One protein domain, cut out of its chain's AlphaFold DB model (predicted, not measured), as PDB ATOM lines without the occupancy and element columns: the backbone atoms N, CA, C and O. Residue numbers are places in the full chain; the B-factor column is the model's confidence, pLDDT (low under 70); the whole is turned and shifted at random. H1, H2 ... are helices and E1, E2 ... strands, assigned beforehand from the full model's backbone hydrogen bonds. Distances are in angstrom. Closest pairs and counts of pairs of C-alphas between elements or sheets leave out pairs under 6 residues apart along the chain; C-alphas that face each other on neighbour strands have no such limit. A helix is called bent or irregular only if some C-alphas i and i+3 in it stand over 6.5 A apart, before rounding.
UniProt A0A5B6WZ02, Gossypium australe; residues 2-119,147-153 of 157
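This is residues 2 to 119 and 147 to 153 of the 157 residues of a protein of Gossypium australe (UniProt A0A5B6WZ02). With little regular structure, this is one twisted sheet grazed by short helices H1 and H2, with a large loop, residues 44 to 90, reaching past its E2 edge. The 125 printed residues run H1 E1 H2 E2 E3 E4 E5, a mixed class with 41 in these elements; the mixed sheet's order is E2 E1 E3 E5 E4. It is compact, radius of gyration of the C-alphas 15.1 A, spans 40 by 38 by 26 A.

H1, residues 2 to 5, begins at C-alpha (4.844, -36.110, -20.239). E1 is 17 to 21, irregular H2 23 to 27 with C-alphas 23 and 26 7.9 A apart, E2 38 to 43, E3 91 to 96. E4, 111 to 119, 19.7 A long, bends by 74 degrees at 114. E5, 147 to 152, ends at C-alpha (10.542, -41.735, -31.432).

E1 has parallel neighbours E2, N 19 to O 40 2.9 A, and E3, N 20 to O 91 2.8 A. E5 has antiparallel neighbours E3, N 92 to O 150 2.9 A, and E4, N 112 to O 151 2.8 A. E1, H2, E2 form a strand-helix-strand unit, parallel strands joined through a helix, its crossover right-handed. H2 has 0 of 1 O i to N i+4 pairs within hydrogen-bond range, 1 of 2 i+3; H1 is too short for i+4.

Residues 120 to 146 are cut out, C-alphas 119 and 147 being 5.8 A apart. Links H1 to E1, E2 to E3 and E3 to E4 are long. pLDDT is under 70 at 2 to 13, 28 to 30 and 83 to 85.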
ATOM      1  N   LEU A   2       4.812 -36.926 -19.005       67.19
ATOM      2  CA  LEU A   2       4.844 -36.110 -20.239       67.19
ATOM      3  C   LEU A   2       4.981 -34.598 -19.983       67.19
ATOM      4  O   LEU A   2       5.951 -34.009 -20.440       67.19
ATOM      5  N   LYS A   3       4.098 -34.007 -19.159       67.94
ATOM      6  CA  LYS A   3       4.138 -32.569 -18.799       67.94
ATOM      7  C   LYS A   3       5.458 -32.100 -18.169       67.94
ATOM      8  O   LYS A   3       5.734 -30.914 -18.147       67.94
ATOM      9  N   SER A   4       6.237 -33.019 -17.596       67.69
ATOM     10  CA  SER A   4       7.493 -32.698 -16.903       67.69
ATOM     11  C   SER A   4       8.730 -33.031 -17.738       67.69
ATOM     12  O   SER A   4       9.800 -32.510 -17.456       67.69
ATOM     13  N   ALA A   5       8.599 -33.925 -18.723       66.88
ATOM     14  CA  ALA A   5       9.705 -34.401 -19.551       66.88
ATOM     15  C   ALA A   5       9.922 -33.539 -20.804       66.88
ATOM     16  O   ALA A   5      11.012 -33.538 -21.369       66.88
ATOM     17  N   VAL A   6       8.901 -32.797 -21.238       67.62
ATOM     18  CA  VAL A   6       8.986 -31.876 -22.376       67.62
ATOM     19  C   VAL A   6       9.150 -30.445 -21.861       67.62
ATOM     20  O   VAL A   6       8.412 -30.010 -20.985       67.62
ATOM     21  N   THR A   7      10.123 -29.706 -22.400       63.50
ATOM     22  CA  THR A   7      10.334 -28.284 -22.081       63.50
ATOM     23  C   THR A   7       9.538 -27.374 -23.023       63.50
ATOM     24  O   THR A   7       9.375 -27.701 -24.197       63.50
ATOM     25  N   ASN A   8       9.129 -26.188 -22.549       55.91
ATOM     26  CA  ASN A   8       8.327 -25.205 -23.307       55.91
ATOM     27  C   ASN A   8       8.898 -24.829 -24.691       55.91
ATOM     28  O   ASN A   8       8.151 -24.442 -25.581       55.91
ATOM     29  N   LYS A   9      10.218 -24.944 -24.908       52.75
ATOM     30  CA  LYS A   9      10.840 -24.672 -26.221       52.75
ATOM     31  C   LYS A   9      10.522 -25.729 -27.286       52.75
ATOM     32  O   LYS A   9      10.648 -25.431 -28.467       52.75
ATOM     33  N   ASN A  10      10.119 -26.930 -26.880       61.41
ATOM     34  CA  ASN A  10       9.843 -28.040 -27.789       61.41
ATOM     35  C   ASN A  10       8.346 -28.232 -28.065       61.41
ATOM     36  O   ASN A  10       8.021 -28.998 -28.963       61.41
ATOM     37  N   GLU A  11       7.447 -27.547 -27.347       63.12
ATOM     38  CA  GLU A  11       5.991 -27.742 -27.465       63.12
ATOM     39  C   GLU A  11       5.455 -27.435 -28.870       63.12
ATOM     40  O   GLU A  11       4.656 -28.201 -29.402       63.12
ATOM     41  N   SER A  12       5.945 -26.374 -29.520       61.69
ATOM     42  CA  SER A  12       5.532 -26.020 -30.886       61.69
ATOM     43  C   SER A  12       6.025 -27.006 -31.948       61.69
ATOM     44  O   SER A  12       5.414 -27.112 -33.005       61.69
ATOM     45  N   LEU A  13       7.121 -27.726 -31.683       67.69
ATOM     46  CA  LEU A  13       7.689 -28.732 -32.591       67.69
ATOM     47  C   LEU A  13       6.983 -30.089 -32.482       67.69
ATOM     48  O   LEU A  13       7.136 -30.926 -33.364       67.69
ATOM     49  N   ILE A  14       6.227 -30.310 -31.404       75.62
ATOM     50  CA  ILE A  14       5.514 -31.564 -31.130       75.62
ATOM     51  C   ILE A  14       3.992 -31.368 -31.101       75.62
ATOM     52  O   ILE A  14       3.267 -32.265 -30.670       75.62
ATOM     53  N   ALA A  15       3.494 -30.212 -31.535       80.00
ATOM     54  CA  ALA A  15       2.064 -29.955 -31.616       80.00
ATOM     55  C   ALA A  15       1.397 -30.945 -32.587       80.00
ATOM     56  O   ALA A  15       1.861 -31.132 -33.709       80.00
ATOM     57  N   GLY A  16       0.320 -31.597 -32.147       82.12
ATOM     58  CA  GLY A  16      -0.357 -32.638 -32.927       82.12
ATOM     59  C   GLY A  16       0.321 -34.010 -32.866       82.12
ATOM     60  O   GLY A  16      -0.018 -34.888 -33.652       82.12
ATOM     61  N   SER A  17       1.258 -34.217 -31.935       88.81
ATOM     62  CA  SER A  17       1.916 -35.515 -31.747       88.81
ATOM     63  C   SER A  17       0.934 -36.614 -31.355       88.81
ATOM     64  O   SER A  17      -0.038 -36.368 -30.633       88.81
ATOM     65  N   VAL A  18       1.259 -37.843 -31.751       90.12
ATOM     66  CA  VAL A  18       0.513 -39.045 -31.368       90.12
ATOM     67  C   VAL A  18       1.192 -39.699 -30.168       90.12
ATOM     68  O   VAL A  18       2.375 -40.048 -30.216       90.12
ATOM     69  N   LEU A  19       0.436 -39.875 -29.086       90.62
ATOM     70  CA  LEU A  19       0.849 -40.626 -27.906       90.62
ATOM     71  C   LEU A  19       0.291 -42.045 -27.980       90.62
ATOM     72  O   LEU A  19      -0.916 -42.252 -27.903       90.62
ATOM     73  N   CYS A  20       1.172 -43.029 -28.061       90.88
ATOM     74  CA  CYS A  20       0.798 -44.430 -28.033       90.88
ATOM     75  C   CYS A  20       0.962 -45.021 -26.633       90.88
ATOM     76  O   CYS A  20       1.953 -44.768 -25.943       90.88
ATOM     77  N   VAL A  21      -0.022 -45.807 -26.209       89.56
ATOM     78  CA  VAL A  21      -0.073 -46.430 -24.883       89.56
ATOM     79  C   VAL A  21      -0.364 -47.921 -25.037       89.56
ATOM     80  O   VAL A  21      -1.193 -48.317 -25.855       89.56
ATOM     81  N   GLY A  22       0.338 -48.754 -24.270       84.19
ATOM     82  CA  GLY A  22       0.142 -50.205 -24.279       84.19
ATOM     83  C   GLY A  22      -0.953 -50.705 -23.342       84.19
ATOM     84  O   GLY A  22      -1.920 -50.009 -23.023       84.19
ATOM     85  N   SER A  23      -0.762 -51.935 -22.863       77.94
ATOM     86  CA  SER A  23      -1.703 -52.664 -22.004       77.94
ATOM     87  C   SER A  23      -2.054 -51.937 -20.699       77.94
ATOM     88  O   SER A  23      -3.101 -52.183 -20.104       77.94
ATOM     89  N   GLU A  24      -1.225 -50.977 -20.292       83.56
ATOM     90  CA  GLU A  24      -1.359 -50.241 -19.037       83.56
ATOM     91  C   GLU A  24      -2.194 -48.961 -19.110       83.56
ATOM     92  O   GLU A  24      -2.171 -48.144 -18.184       83.56
ATOM     93  N   TRP A  25      -2.979 -48.797 -20.173       82.56
ATOM     94  CA  TRP A  25      -3.885 -47.665 -20.369       82.56
ATOM     95  C   TRP A  25      -4.758 -47.347 -19.145       82.56
ATOM     96  O   TRP A  25      -4.927 -46.183 -18.786       82.56
ATOM     97  N   HIS A  26      -5.256 -48.373 -18.447       82.19
ATOM     98  CA  HIS A  26      -6.143 -48.224 -17.292       82.19
ATOM     99  C   HIS A  26      -5.437 -47.708 -16.031       82.19
ATOM    100  O   HIS A  26      -6.088 -47.374 -15.041       82.19
ATOM    101  N   ARG A  27      -4.096 -47.683 -16.016       78.81
ATOM    102  CA  ARG A  27      -3.333 -47.189 -14.861       78.81
ATOM    103  C   ARG A  27      -3.299 -45.671 -14.813       78.81
ATOM    104  O   ARG A  27      -2.913 -45.110 -13.789       78.81
ATOM    105  N   TYR A  28      -3.702 -45.019 -15.901       67.62
ATOM    106  CA  TYR A  28      -3.836 -43.583 -15.958       67.62
ATOM    107  C   TYR A  28      -5.321 -43.208 -15.941       67.62
ATOM    108  O   TYR A  28      -6.058 -43.581 -16.849       67.62
ATOM    109  N   PRO A  29      -5.791 -42.498 -14.901       54.22
ATOM    110  CA  PRO A  29      -7.221 -42.375 -14.626       54.22
ATOM    111  C   PRO A  29      -7.969 -41.517 -15.652       54.22
ATOM    112  O   PRO A  29      -9.196 -41.544 -15.673       54.22
ATOM    113  N   SER A  30      -7.264 -40.738 -16.483       65.38
ATOM    114  CA  SER A  30      -7.890 -39.974 -17.557       65.38
ATOM    115  C   SER A  30      -6.890 -39.390 -18.558       65.38
ATOM    116  O   SER A  30      -5.769 -39.025 -18.194       65.38
ATOM    117  N   SER A  31      -7.349 -39.192 -19.797       70.50
ATOM    118  CA  SER A  31      -6.699 -38.342 -20.796       70.50
ATOM    119  C   SER A  31      -6.595 -36.867 -20.375       70.50
ATOM    120  O   SER A  31      -5.781 -36.159 -20.949       70.50
ATOM    121  N   PHE A  32      -7.306 -36.396 -19.338       73.38
ATOM    122  CA  PHE A  32      -7.198 -35.010 -18.833       73.38
ATOM    123  C   PHE A  32      -5.777 -34.586 -18.430       73.38
ATOM    124  O   PHE A  32      -5.460 -33.398 -18.374       73.38
ATOM    125  N   PHE A  33      -4.913 -35.543 -18.096       78.00
ATOM    126  CA  PHE A  33      -3.528 -35.243 -17.739       78.00
ATOM    127  C   PHE A  33      -2.560 -35.392 -18.922       78.00
ATOM    128  O   PHE A  33      -1.365 -35.122 -18.764       78.00
ATOM    129  N   VAL A  34      -3.061 -35.782 -20.096       82.69
ATOM    130  CA  VAL A  34      -2.322 -35.692 -21.354       82.69
ATOM    131  C   VAL A  34      -2.193 -34.201 -21.708       82.69
ATOM    132  O   VAL A  34      -3.165 -33.463 -21.580       82.69
ATOM    133  N   PRO A  35      -0.987 -33.712 -22.039       85.56
ATOM    134  CA  PRO A  35      -0.791 -32.318 -22.433       85.56
ATOM    135  C   PRO A  35      -1.545 -31.954 -23.718       85.56
ATOM    136  O   PRO A  35      -1.603 -32.770 -24.632       85.56
ATOM    137  N   ASP A  36      -1.998 -30.705 -23.826       83.69
ATOM    138  CA  ASP A  36      -2.816 -30.217 -24.952       83.69
ATOM    139  C   ASP A  36      -2.091 -30.246 -26.311       83.69
ATOM    140  O   ASP A  36      -2.726 -30.253 -27.361       83.69
ATOM    141  N   TYR A  37      -0.752 -30.279 -26.313       82.81
ATOM    142  CA  TYR A  37       0.037 -30.423 -27.540       82.81
ATOM    143  C   TYR A  37      -0.017 -31.841 -28.137       82.81
ATOM    144  O   TYR A  37       0.366 -32.030 -29.293       82.81
ATOM    145  N   ILE A  38      -0.473 -32.845 -27.379       87.50
ATOM    146  CA  ILE A  38      -0.742 -34.190 -27.895       87.50
ATOM    147  C   ILE A  38      -2.099 -34.159 -28.596       87.50
ATOM    148  O   ILE A  38      -3.131 -33.976 -27.956       87.50
ATOM    149  N   GLY A  39      -2.091 -34.353 -29.913       85.38
ATOM    150  CA  GLY A  39      -3.312 -34.302 -30.718       85.38
ATOM    151  C   GLY A  39      -4.164 -35.560 -30.588       85.38
ATOM    152  O   GLY A  39      -5.384 -35.496 -30.711       85.38
ATOM    153  N   GLU A  40      -3.534 -36.707 -30.329       86.62
ATOM    154  CA  GLU A  40      -4.230 -37.989 -30.301       86.62
ATOM    155  C   GLU A  40      -3.558 -38.991 -29.355       86.62
ATOM    156  O   GLU A  40      -2.330 -39.060 -29.262       86.62
ATOM    157  N   VAL A  41      -4.379 -39.803 -28.683       88.50
ATOM    158  CA  VAL A  41      -3.931 -40.980 -27.931       88.50
ATOM    159  C   VAL A  41      -4.375 -42.232 -28.676       88.50
ATOM    160  O   VAL A  41      -5.559 -42.385 -28.973       88.50
ATOM    161  N   ARG A  42      -3.435 -43.135 -28.950       89.38
ATOM    162  CA  ARG A  42      -3.691 -44.414 -29.618       89.38
ATOM    163  C   ARG A  42      -3.137 -45.594 -28.826       89.38
ATOM    164  O   ARG A  42      -2.374 -45.424 -27.875       89.38
ATOM    165  N   TRP A  43      -3.513 -46.802 -29.238       88.56
ATOM    166  CA  TRP A  43      -3.196 -48.033 -28.521       88.56
ATOM    167  C   TRP A  43      -2.285 -48.948 -29.328       88.56
ATOM    168  O   TRP A  43      -2.507 -49.152 -30.519       88.56
ATOM    169  N   ILE A  44      -1.288 -49.539 -28.681       89.38
ATOM    170  CA  ILE A  44      -0.471 -50.605 -29.279       89.38
ATOM    171  C   ILE A  44      -0.981 -51.975 -28.829       89.38
ATOM    172  O   ILE A  44      -1.535 -52.105 -27.733       89.38
ATOM    173  N   ASP A  45      -0.800 -52.996 -29.667       86.31
ATOM    174  CA  ASP A  45      -1.095 -54.373 -29.264       86.31
ATOM    175  C   ASP A  45       0.037 -54.919 -28.387       86.31
ATOM    176  O   ASP A  45       1.025 -55.459 -28.872       86.31
ATOM    177  N   ASP A  46      -0.146 -54.775 -27.079       82.38
ATOM    178  CA  ASP A  46       0.738 -55.297 -26.032       82.38
ATOM    179  C   ASP A  46       0.067 -56.467 -25.275       82.38
ATOM    180  O   ASP A  46       0.239 -56.671 -24.076       82.38
ATOM    181  N   GLY A  47      -0.817 -57.211 -25.952       84.88
ATOM    182  CA  GLY A  47      -1.463 -58.402 -25.392       84.88
ATOM    183  C   GLY A  47      -2.683 -58.140 -24.503       84.88
ATOM    184  O   GLY A  47      -3.279 -59.095 -24.000       84.88
ATOM    185  N   PHE A  48      -3.117 -56.885 -24.337       87.00
ATOM    186  CA  PHE A  48      -4.439 -56.592 -23.773       87.00
ATOM    187  C   PHE A  48      -5.529 -57.163 -24.694       87.00
ATOM    188  O   PHE A  48      -5.383 -57.198 -25.915       87.00
ATOM    189  N   ARG A  49      -6.615 -57.686 -24.118       90.56
ATOM    190  CA  ARG A  49      -7.678 -58.374 -24.882       90.56
ATOM    191  C   ARG A  49      -9.091 -57.892 -24.543       90.56
ATOM    192  O   ARG A  49     -10.063 -58.533 -24.943       90.56
ATOM    193  N   GLY A  50      -9.205 -56.775 -23.826       91.25
ATOM    194  CA  GLY A  50     -10.470 -56.072 -23.603       91.25
ATOM    195  C   GLY A  50     -10.754 -55.028 -24.686       91.25
ATOM    196  O   GLY A  50      -9.858 -54.705 -25.466       91.25
ATOM    197  N   LEU A  51     -11.967 -54.466 -24.720       91.25
ATOM    198  CA  LEU A  51     -12.205 -53.248 -25.499       91.25
ATOM    199  C   LEU A  51     -11.428 -52.087 -24.877       91.25
ATOM    200  O   LEU A  51     -11.393 -51.921 -23.655       91.25
ATOM    201  N   LEU A  52     -10.819 -51.284 -25.738       89.75
ATOM    202  CA  LEU A  52     -10.109 -50.071 -25.349       89.75
ATOM    203  C   LEU A  52     -11.032 -48.847 -25.445       89.75
ATOM    204  O   LEU A  52     -12.033 -48.881 -26.168       89.75
ATOM    205  N   PRO A  53     -10.725 -47.742 -24.750       87.56
ATOM    206  CA  PRO A  53     -11.388 -46.472 -25.017       87.56
ATOM    207  C   PRO A  53     -11.160 -46.037 -26.472       87.56
ATOM    208  O   PRO A  53     -10.107 -46.305 -27.046       87.56
ATOM    209  N   PHE A  54     -12.122 -45.341 -27.071       84.75
ATOM    210  CA  PHE A  54     -11.961 -44.732 -28.395       84.75
ATOM    211  C   PHE A  54     -12.029 -43.201 -28.275       84.75
ATOM    212  O   PHE A  54     -12.600 -42.696 -27.300       84.75
ATOM    213  N   PRO A  55     -11.436 -42.451 -29.220       81.38
ATOM    214  CA  PRO A  55     -11.452 -40.994 -29.185       81.38
ATOM    215  C   PRO A  55     -12.874 -40.425 -29.171       81.38
ATOM    216  O   PRO A  55     -13.745 -40.885 -29.911       81.38
ATOM    217  N   PHE A  56     -13.096 -39.395 -28.351       84.00
ATOM    218  CA  PHE A  56     -14.365 -38.674 -28.341       84.00
ATOM    219  C   PHE A  56     -14.633 -38.063 -29.719       84.00
ATOM    220  O   PHE A  56     -13.774 -37.386 -30.283       84.00
ATOM    221  N   ASN A  57     -15.840 -38.276 -30.236       84.81
ATOM    222  CA  ASN A  57     -16.290 -37.696 -31.490       84.81
ATOM    223  C   ASN A  57     -17.770 -37.312 -31.359       84.81
ATOM    224  O   ASN A  57     -18.642 -38.174 -31.240       84.81
ATOM    225  N   ASP A  58     -18.046 -36.011 -31.360       88.62
ATOM    226  CA  ASP A  58     -19.387 -35.443 -31.223       88.62
ATOM    227  C   ASP A  58     -20.311 -35.834 -32.384       88.62
ATOM    228  O   ASP A  58     -21.465 -36.196 -32.153       88.62
ATOM    229  N   THR A  59     -19.789 -35.878 -33.612       90.88
ATOM    230  CA  THR A  59     -20.548 -36.281 -34.808       90.88
ATOM    231  C   THR A  59     -21.005 -37.740 -34.772       90.88
ATOM    232  O   THR A  59     -22.006 -38.081 -35.397       90.88
ATOM    233  N   LEU A  60     -20.321 -38.599 -34.008       86.44
ATOM    234  CA  LEU A  60     -20.685 -40.008 -33.836       86.44
ATOM    235  C   LEU A  60     -21.620 -40.258 -32.640       86.44
ATOM    236  O   LEU A  60     -21.972 -41.408 -32.380       86.44
ATOM    237  N   GLY A  61     -22.036 -39.213 -31.915       88.81
ATOM    238  CA  GLY A  61     -22.865 -39.325 -30.707       88.81
ATOM    239  C   GLY A  61     -22.099 -39.129 -29.393       88.81
ATOM    240  O   GLY A  61     -22.619 -39.448 -28.321       88.81
ATOM    241  N   GLY A  62     -20.869 -38.609 -29.450       88.44
ATOM    242  CA  GLY A  62     -20.073 -38.240 -28.282       88.44
ATOM    243  C   GLY A  62     -19.842 -39.419 -27.337       88.44
ATOM    244  O   GLY A  62     -19.309 -40.452 -27.727       88.44
ATOM    245  N   THR A  63     -20.266 -39.284 -26.080       85.75
ATOM    246  CA  THR A  63     -20.121 -40.335 -25.058       85.75
ATOM    247  C   THR A  63     -21.049 -41.534 -25.262       85.75
ATOM    248  O   THR A  63     -20.852 -42.557 -24.612       85.75
ATOM    249  N   ALA A  64     -22.071 -41.416 -26.116       89.56
ATOM    250  CA  ALA A  64     -22.993 -42.502 -26.454       89.56
ATOM    251  C   ALA A  64     -22.608 -43.231 -27.753       89.56
ATOM    252  O   ALA A  64     -23.282 -44.185 -28.140       89.56
ATOM    253  N   ALA A  65     -21.548 -42.783 -28.435       90.56
ATOM    254  CA  ALA A  65     -21.094 -43.398 -29.669       90.56
ATOM    255  C   ALA A  65     -20.632 -44.847 -29.418       90.56
ATOM    256  O   ALA A  65     -19.885 -45.137 -28.483       90.56
ATOM    257  N   ALA A  66     -21.095 -45.759 -30.273       88.75
ATOM    258  CA  ALA A  66     -20.781 -47.182 -30.221       88.75
ATOM    259  C   ALA A  66     -20.359 -47.641 -31.623       88.75
ATOM    260  O   ALA A  66     -21.214 -48.014 -32.430       88.75
ATOM    261  N   PRO A  67     -19.056 -47.560 -31.950       89.50
ATOM    262  CA  PRO A  67     -18.558 -47.987 -33.249       89.50
ATOM    263  C   PRO A  67     -18.923 -49.451 -33.557       89.50
ATOM    264  O   PRO A  67     -18.998 -50.260 -32.629       89.50
ATOM    265  N   PRO A  68     -19.100 -49.843 -34.834       91.62
ATOM    266  CA  PRO A  68     -19.557 -51.191 -35.203       91.62
ATOM    267  C   PRO A  68     -18.671 -52.336 -34.695       91.62
ATOM    268  O   PRO A  68     -19.145 -53.454 -34.513       91.62
ATOM    269  N   TYR A  69     -17.390 -52.056 -34.454       90.81
ATOM    270  CA  TYR A  69     -16.419 -53.012 -33.932       90.81
ATOM    271  C   TYR A  69     -16.508 -53.231 -32.411       90.81
ATOM    272  O   TYR A  69     -15.817 -54.093 -31.860       90.81
ATOM    273  N   PHE A  70     -17.357 -52.480 -31.704       92.31
ATOM    274  CA  PHE A  70     -17.654 -52.735 -30.299       92.31
ATOM    275  C   PHE A  70     -18.571 -53.944 -30.153       92.31
ATOM    276  O   PHE A  70     -19.501 -54.168 -30.921       92.31
ATOM    277  N   ASN A  71     -18.314 -54.734 -29.116       93.00
ATOM    278  CA  ASN A  71     -19.090 -55.927 -28.816       93.00
ATOM    279  C   ASN A  71     -19.550 -55.935 -27.359       93.00
ATOM    280  O   ASN A  71     -18.902 -55.405 -26.460       93.00
ATOM    281  N   ASN A  72     -20.650 -56.638 -27.110       93.88
ATOM    282  CA  ASN A  72     -21.254 -56.783 -25.785       93.88
ATOM    283  C   ASN A  72     -20.513 -57.761 -24.850       93.88
ATOM    284  O   ASN A  72     -21.050 -58.141 -23.813       93.88
ATOM    285  N   LYS A  73     -19.304 -58.204 -25.216       94.75
ATOM    286  CA  LYS A  73     -18.486 -59.144 -24.434       94.75
ATOM    287  C   LYS A  73     -17.193 -58.516 -23.922       94.75
ATOM    288  O   LYS A  73     -16.381 -59.240 -23.351       94.75
ATOM    289  N   ASN A  74     -16.996 -57.211 -24.135       92.50
ATOM    290  CA  ASN A  74     -15.751 -56.514 -23.821       92.50
ATOM    291  C   ASN A  74     -14.517 -57.231 -24.404       92.50
ATOM    292  O   ASN A  74     -13.489 -57.343 -23.746       92.50
ATOM    293  N   LYS A  75     -14.633 -57.797 -25.610       93.94
ATOM    294  CA  LYS A  75     -13.510 -58.431 -26.311       93.94
ATOM    295  C   LYS A  75     -12.771 -57.392 -27.138       93.94
ATOM    296  O   LYS A  75     -13.426 -56.570 -27.768       93.94
ATOM    297  N   ALA A  76     -11.447 -57.464 -27.177       91.06
ATOM    298  CA  ALA A  76     -10.646 -56.613 -28.047       91.06
ATOM    299  C   ALA A  76     -11.120 -56.670 -29.503       91.06
ATOM    300  O   ALA A  76     -11.555 -57.719 -29.988       91.06
ATOM    301  N   SER A  77     -10.998 -55.531 -30.177       91.25
ATOM    302  CA  SER A  77     -11.126 -55.421 -31.621       91.25
ATOM    303  C   SER A  77      -9.796 -54.973 -32.212       91.25
ATOM    304  O   SER A  77      -9.175 -54.032 -31.715       91.25
ATOM    305  N   ASP A  78      -9.399 -55.625 -33.300       88.38
ATOM    306  CA  ASP A  78      -8.199 -55.313 -34.074       88.38
ATOM    307  C   ASP A  78      -8.218 -53.875 -34.622       88.38
ATOM    308  O   ASP A  78      -7.174 -53.253 -34.794       88.38
ATOM    309  N   GLU A  79      -9.405 -53.295 -34.808       88.06
ATOM    310  CA  GLU A  79      -9.587 -51.918 -35.282       88.06
ATOM    311  C   GLU A  79      -9.190 -50.853 -34.242       88.06
ATOM    312  O   GLU A  79      -9.098 -49.674 -34.575       88.06
ATOM    313  N   GLN A  80      -8.952 -51.242 -32.983       87.25
ATOM    314  CA  GLN A  80      -8.568 -50.311 -31.913       87.25
ATOM    315  C   GLN A  80      -7.062 -50.148 -31.754       87.25
ATOM    316  O   GLN A  80      -6.613 -49.153 -31.181       87.25
ATOM    317  N   TYR A  81      -6.285 -51.122 -32.218       87.25
ATOM    318  CA  TYR A  81      -4.837 -51.055 -32.137       87.25
ATOM    319  C   TYR A  81      -4.285 -50.361 -33.374       87.25
ATOM    320  O   TYR A  81      -4.796 -50.494 -34.487       87.25
ATOM    321  N   VAL A  82      -3.166 -49.670 -33.203       77.50
ATOM    322  CA  VAL A  82      -2.356 -49.174 -34.312       77.50
ATOM    323  C   VAL A  82      -1.608 -50.363 -34.927       77.50
ATOM    324  O   VAL A  82      -0.397 -50.488 -34.807       77.50
ATOM    325  N   LEU A  83      -2.336 -51.282 -35.571       57.31
ATOM    326  CA  LEU A  83      -1.800 -52.550 -36.094       57.31
ATOM    327  C   LEU A  83      -0.807 -52.386 -37.253       57.31
ATOM    328  O   LEU A  83      -0.235 -53.371 -37.711       57.31
ATOM    329  N   ARG A  84      -0.611 -51.169 -37.768       54.00
ATOM    330  CA  ARG A  84       0.228 -50.919 -38.951       54.00
ATOM    331  C   ARG A  84       1.281 -49.841 -38.777       54.00
ATOM    332  O   ARG A  84       2.077 -49.662 -39.688       54.00
ATOM    333  N   ASP A  85       1.283 -49.130 -37.653       64.06
ATOM    334  CA  ASP A  85       2.024 -47.877 -37.598       64.06
ATOM    335  C   ASP A  85       2.438 -47.485 -36.179       64.06
ATOM    336  O   ASP A  85       2.162 -46.385 -35.705       64.06
ATOM    337  N   ILE A  86       3.167 -48.370 -35.484       80.62
ATOM    338  CA  ILE A  86       3.969 -47.891 -34.346       80.62
ATOM    339  C   ILE A  86       4.930 -46.770 -34.796       80.62
ATOM    340  O   ILE A  86       5.434 -46.009 -33.974       80.62
ATOM    341  N   GLU A  87       5.163 -46.645 -36.109       82.94
ATOM    342  CA  GLU A  87       5.924 -45.561 -36.705       82.94
ATOM    343  C   GLU A  87       5.215 -44.199 -36.668       82.94
ATOM    344  O   GLU A  87       5.901 -43.181 -36.558       82.94
ATOM    345  N   ALA A  88       3.878 -44.174 -36.666       84.56
ATOM    346  CA  ALA A  88       3.062 -42.972 -36.488       84.56
ATOM    347  C   ALA A  88       3.091 -42.437 -35.051       84.56
ATOM    348  O   ALA A  88       2.726 -41.287 -34.812       84.56
ATOM    349  N   CYS A  89       3.512 -43.252 -34.082       89.44
ATOM    350  CA  CYS A  89       3.624 -42.839 -32.692       89.44
ATOM    351  C   CYS A  89       4.814 -41.885 -32.516       89.44
ATOM    352  O   CYS A  89       5.965 -42.271 -32.695       89.44
ATOM    353  N   THR A  90       4.565 -40.647 -32.092       91.12
ATOM    354  CA  THR A  90       5.642 -39.713 -31.719       91.12
ATOM    355  C   THR A  90       6.185 -40.031 -30.327       91.12
ATOM    356  O   THR A  90       7.392 -39.963 -30.081       91.12
ATOM    357  N   PHE A  91       5.284 -40.402 -29.417       91.62
ATOM    358  CA  PHE A  91       5.596 -40.809 -28.055       91.62
ATOM    359  C   PHE A  91       5.034 -42.196 -27.769       91.62
ATOM    360  O   PHE A  91       3.955 -42.548 -28.242       91.62
ATOM    361  N   LEU A  92       5.742 -42.952 -26.937       91.75
ATOM    362  CA  LEU A  92       5.309 -44.249 -26.434       91.75
ATOM    363  C   LEU A  92       5.373 -44.247 -24.908       91.75
ATOM    364  O   LEU A  92       6.378 -43.853 -24.315       91.75
ATOM    365  N   VAL A  93       4.297 -44.692 -24.270       91.38
ATOM    366  CA  VAL A  93       4.262 -44.983 -22.838       91.38
ATOM    367  C   VAL A  93       4.124 -46.483 -22.649       91.38
ATOM    368  O   VAL A  93       3.139 -47.091 -23.074       91.38
ATOM    369  N   GLU A  94       5.113 -47.067 -21.986       90.00
ATOM    370  CA  GLU A  94       5.232 -48.510 -21.824       90.00
ATOM    371  C   GLU A  94       5.678 -48.854 -20.401       90.00
ATOM    372  O   GLU A  94       6.571 -48.216 -19.833       90.00
ATOM    373  N   LEU A  95       5.048 -49.874 -19.815       91.44
ATOM    374  CA  LEU A  95       5.489 -50.455 -18.556       91.44
ATOM    375  C   LEU A  95       6.335 -51.689 -18.837       91.44
ATOM    376  O   LEU A  95       5.833 -52.706 -19.302       91.44
ATOM    377  N   GLN A  96       7.602 -51.617 -18.460       91.69
ATOM    378  CA  GLN A  96       8.549 -52.704 -18.635       91.69
ATOM    379  C   GLN A  96       8.757 -53.425 -17.302       91.69
ATOM    380  O   GLN A  96       9.446 -52.928 -16.409       91.69
ATOM    381  N   LEU A  97       8.124 -54.586 -17.152       92.44
ATOM    382  CA  LEU A  97       8.286 -55.497 -16.018       92.44
ATOM    383  C   LEU A  97       9.260 -56.625 -16.380       92.44
ATOM    384  O   LEU A  97       9.604 -56.833 -17.539       92.44
ATOM    385  N   ASN A  98       9.687 -57.406 -15.389       91.31
ATOM    386  CA  ASN A  98      10.460 -58.616 -15.661       91.31
ATOM    387  C   ASN A  98       9.518 -59.732 -16.153       91.31
ATOM    388  O   ASN A  98       8.990 -60.511 -15.354       91.31
ATOM    389  N   ARG A  99       9.223 -59.742 -17.454       88.88
ATOM    390  CA  ARG A  99       8.369 -60.723 -18.141       88.88
ATOM    391  C   ARG A  99       9.088 -61.238 -19.396       88.88
ATOM    392  O   ARG A  99       9.909 -60.515 -19.951       88.88
ATOM    393  N   PRO A 100       8.787 -62.459 -19.878       86.81
ATOM    394  CA  PRO A 100       9.459 -63.050 -21.041       86.81
ATOM    395  C   PRO A 100       9.000 -62.468 -22.394       86.81
ATOM    396  O   PRO A 100       9.280 -63.057 -23.435       86.81
ATOM    397  N   PHE A 101       8.275 -61.346 -22.395       83.06
ATOM    398  CA  PHE A 101       7.740 -60.719 -23.601       83.06
ATOM    399  C   PHE A 101       8.625 -59.541 -24.028       83.06
ATOM    400  O   PHE A 101       9.127 -58.819 -23.162       83.06
ATOM    401  N   PRO A 102       8.847 -59.342 -25.338       86.19
ATOM    402  CA  PRO A 102       9.586 -58.188 -25.821       86.19
ATOM    403  C   PRO A 102       8.766 -56.909 -25.637       86.19
ATOM    404  O   PRO A 102       7.566 -56.891 -25.880       86.19
ATOM    405  N   TYR A 103       9.452 -55.836 -25.252       88.94
ATOM    406  CA  TYR A 103       8.896 -54.492 -25.150       88.94
ATOM    407  C   TYR A 103       9.283 -53.679 -26.383       88.94
ATOM    408  O   TYR A 103      10.443 -53.721 -26.806       88.94
ATOM    409  N   HIS A 104       8.352 -52.911 -26.943       88.56
ATOM    410  CA  HIS A 104       8.602 -52.088 -28.128       88.56
ATOM    411  C   HIS A 104       9.660 -51.018 -27.853       88.56
ATOM    412  O   HIS A 104      10.533 -50.773 -28.685       88.56
ATOM    413  N   GLY A 105       9.640 -50.430 -26.653       87.75
ATOM    414  CA  GLY A 105      10.594 -49.410 -26.236       87.75
ATOM    415  C   GLY A 105      12.017 -49.921 -25.990       87.75
ATOM    416  O   GLY A 105      12.887 -49.126 -25.635       87.75
ATOM    417  N   ASN A 106      12.280 -51.226 -26.139       89.75
ATOM    418  CA  ASN A 106      13.640 -51.774 -26.076       89.75
ATOM    419  C   ASN A 106      14.415 -51.606 -27.390       89.75
ATOM    420  O   ASN A 106      15.638 -51.758 -27.383       89.75
ATOM    421  N   ASP A 107      13.741 -51.289 -28.497       90.69
ATOM    422  CA  ASP A 107      14.410 -50.929 -29.743       90.69
ATOM    423  C   ASP A 107      14.983 -49.507 -29.654       90.69
ATOM    424  O   ASP A 107      14.332 -48.518 -29.993       90.69
ATOM    425  N   LEU A 108      16.235 -49.418 -29.202       90.31
ATOM    426  CA  LEU A 108      16.964 -48.156 -29.051       90.31
ATOM    427  C   LEU A 108      17.340 -47.497 -30.389       90.31
ATOM    428  O   LEU A 108      17.842 -46.377 -30.385       90.31
ATOM    429  N   SER A 109      17.124 -48.171 -31.526       91.06
ATOM    430  CA  SER A 109      17.283 -47.549 -32.846       91.06
ATOM    431  C   SER A 109      16.064 -46.706 -33.234       91.06
ATOM    432  O   SER A 109      16.200 -45.723 -33.958       91.06
ATOM    433  N   ALA A 110      14.888 -47.060 -32.709       90.31
ATOM    434  CA  ALA A 110      13.627 -46.373 -32.959       90.31
ATOM    435  C   ALA A 110      13.191 -45.468 -31.797       90.31
ATOM    436  O   ALA A 110      12.463 -44.501 -32.024       90.31
ATOM    437  N   TRP A 111      13.615 -45.761 -30.565       92.88
ATOM    438  CA  TRP A 111      13.099 -45.122 -29.357       92.88
ATOM    439  C   TRP A 111      14.189 -44.590 -28.433       92.88
ATOM    440  O   TRP A 111      15.140 -45.280 -28.078       92.88
ATOM    441  N   GLU A 112      13.979 -43.370 -27.950       93.94
ATOM    442  CA  GLU A 112      14.791 -42.726 -26.926       93.94
ATOM    443  C   GLU A 112      13.978 -42.586 -25.625       93.94
ATOM    444  O   GLU A 112      12.942 -41.911 -25.619       93.94
ATOM    445  N   PRO A 113      14.408 -43.180 -24.498       93.50
ATOM    446  CA  PRO A 113      13.760 -42.967 -23.206       93.50
ATOM    447  C   PRO A 113      13.997 -41.533 -22.708       93.50
ATOM    448  O   PRO A 113      15.106 -41.185 -22.312       93.50
ATOM    449  N   ILE A 114      12.948 -40.709 -22.672       92.88
ATOM    450  CA  ILE A 114      13.024 -39.312 -22.200       92.88
ATOM    451  C   ILE A 114      12.607 -39.153 -20.735       92.88
ATOM    452  O   ILE A 114      12.907 -38.145 -20.100       92.88
ATOM    453  N   ALA A 115      11.922 -40.149 -20.175       91.81
ATOM    454  CA  ALA A 115      11.728 -40.278 -18.739       91.81
ATOM    455  C   ALA A 115      11.525 -41.749 -18.362       91.81
ATOM    456  O   ALA A 115      10.972 -42.539 -19.132       91.81
ATOM    457  N   ALA A 116      11.924 -42.111 -17.146       93.06
ATOM    458  CA  ALA A 116      11.707 -43.439 -16.592       93.06
ATOM    459  C   ALA A 116      11.466 -43.333 -15.084       93.06
ATOM    460  O   ALA A 116      12.189 -42.622 -14.387       93.06
ATOM    461  N   LEU A 117      10.444 -44.023 -14.583       92.81
ATOM    462  CA  LEU A 117      10.098 -44.054 -13.166       92.81
ATOM    463  C   LEU A 117       9.970 -45.505 -12.692       92.81
ATOM    464  O   LEU A 117       9.445 -46.336 -13.439       92.81
ATOM    465  N   PRO A 118      10.422 -45.826 -11.468       94.19
ATOM    466  CA  PRO A 118      10.227 -47.154 -10.907       94.19
ATOM    467  C   PRO A 118       8.732 -47.427 -10.735       94.19
ATOM    468  O   PRO A 118       7.978 -46.580 -10.253       94.19
ATOM    469  N   TYR A 119       8.310 -48.627 -11.116       92.94
ATOM    470  CA  TYR A 119       6.924 -49.061 -11.044       92.94
ATOM    471  C   TYR A 119       6.823 -50.387 -10.297       92.94
ATOM    472  O   TYR A 119       7.491 -51.354 -10.648       92.94
ATOM    473  N   TYR A 147       8.348 -47.803 -15.605       92.12
ATOM    474  CA  TYR A 147       7.388 -47.079 -16.425       92.12
ATOM    475  C   TYR A 147       8.156 -46.043 -17.230       92.12
ATOM    476  O   TYR A 147       8.794 -45.164 -16.643       92.12
ATOM    477  N   LYS A 148       8.161 -46.177 -18.554       92.00
ATOM    478  CA  LYS A 148       8.968 -45.354 -19.453       92.00
ATOM    479  C   LYS A 148       8.080 -44.492 -20.335       92.00
ATOM    480  O   LYS A 148       7.047 -44.933 -20.830       92.00
ATOM    481  N   LEU A 149       8.537 -43.264 -20.537       92.06
ATOM    482  CA  LEU A 149       8.090 -42.392 -21.608       92.06
ATOM    483  C   LEU A 149       9.219 -42.337 -22.628       92.06
ATOM    484  O   LEU A 149      10.332 -41.913 -22.304       92.06
ATOM    485  N   LEU A 150       8.916 -42.760 -23.842       92.31
ATOM    486  CA  LEU A 150       9.854 -42.808 -24.944       92.31
ATOM    487  C   LEU A 150       9.428 -41.827 -26.033       92.31
ATOM    488  O   LEU A 150       8.238 -41.620 -26.273       92.31
ATOM    489  N   ARG A 151      10.419 -41.229 -26.686       92.50
ATOM    490  CA  ARG A 151      10.269 -40.401 -27.877       92.50
ATOM    491  C   ARG A 151      10.785 -41.181 -29.075       92.50
ATOM    492  O   ARG A 151      11.833 -41.817 -28.979       92.50
ATOM    493  N   ARG A 152      10.073 -41.117 -30.197       90.88
ATOM    494  CA  ARG A 152      10.542 -41.735 -31.432       90.88
ATOM    495  C   ARG A 152      11.745 -40.976 -31.983       90.88
ATOM    496  O   ARG A 152      11.722 -39.749 -32.073       90.88
ATOM    497  N   ILE A 153      12.780 -41.708 -32.369       90.12
ATOM    498  CA  ILE A 153      13.915 -41.170 -33.109       90.12
ATOM    499  C   ILE A 153      13.462 -41.068 -34.567       90.12
ATOM    500  O   ILE A 153      13.178 -42.076 -35.215       90.12
TER     501      ILE A 153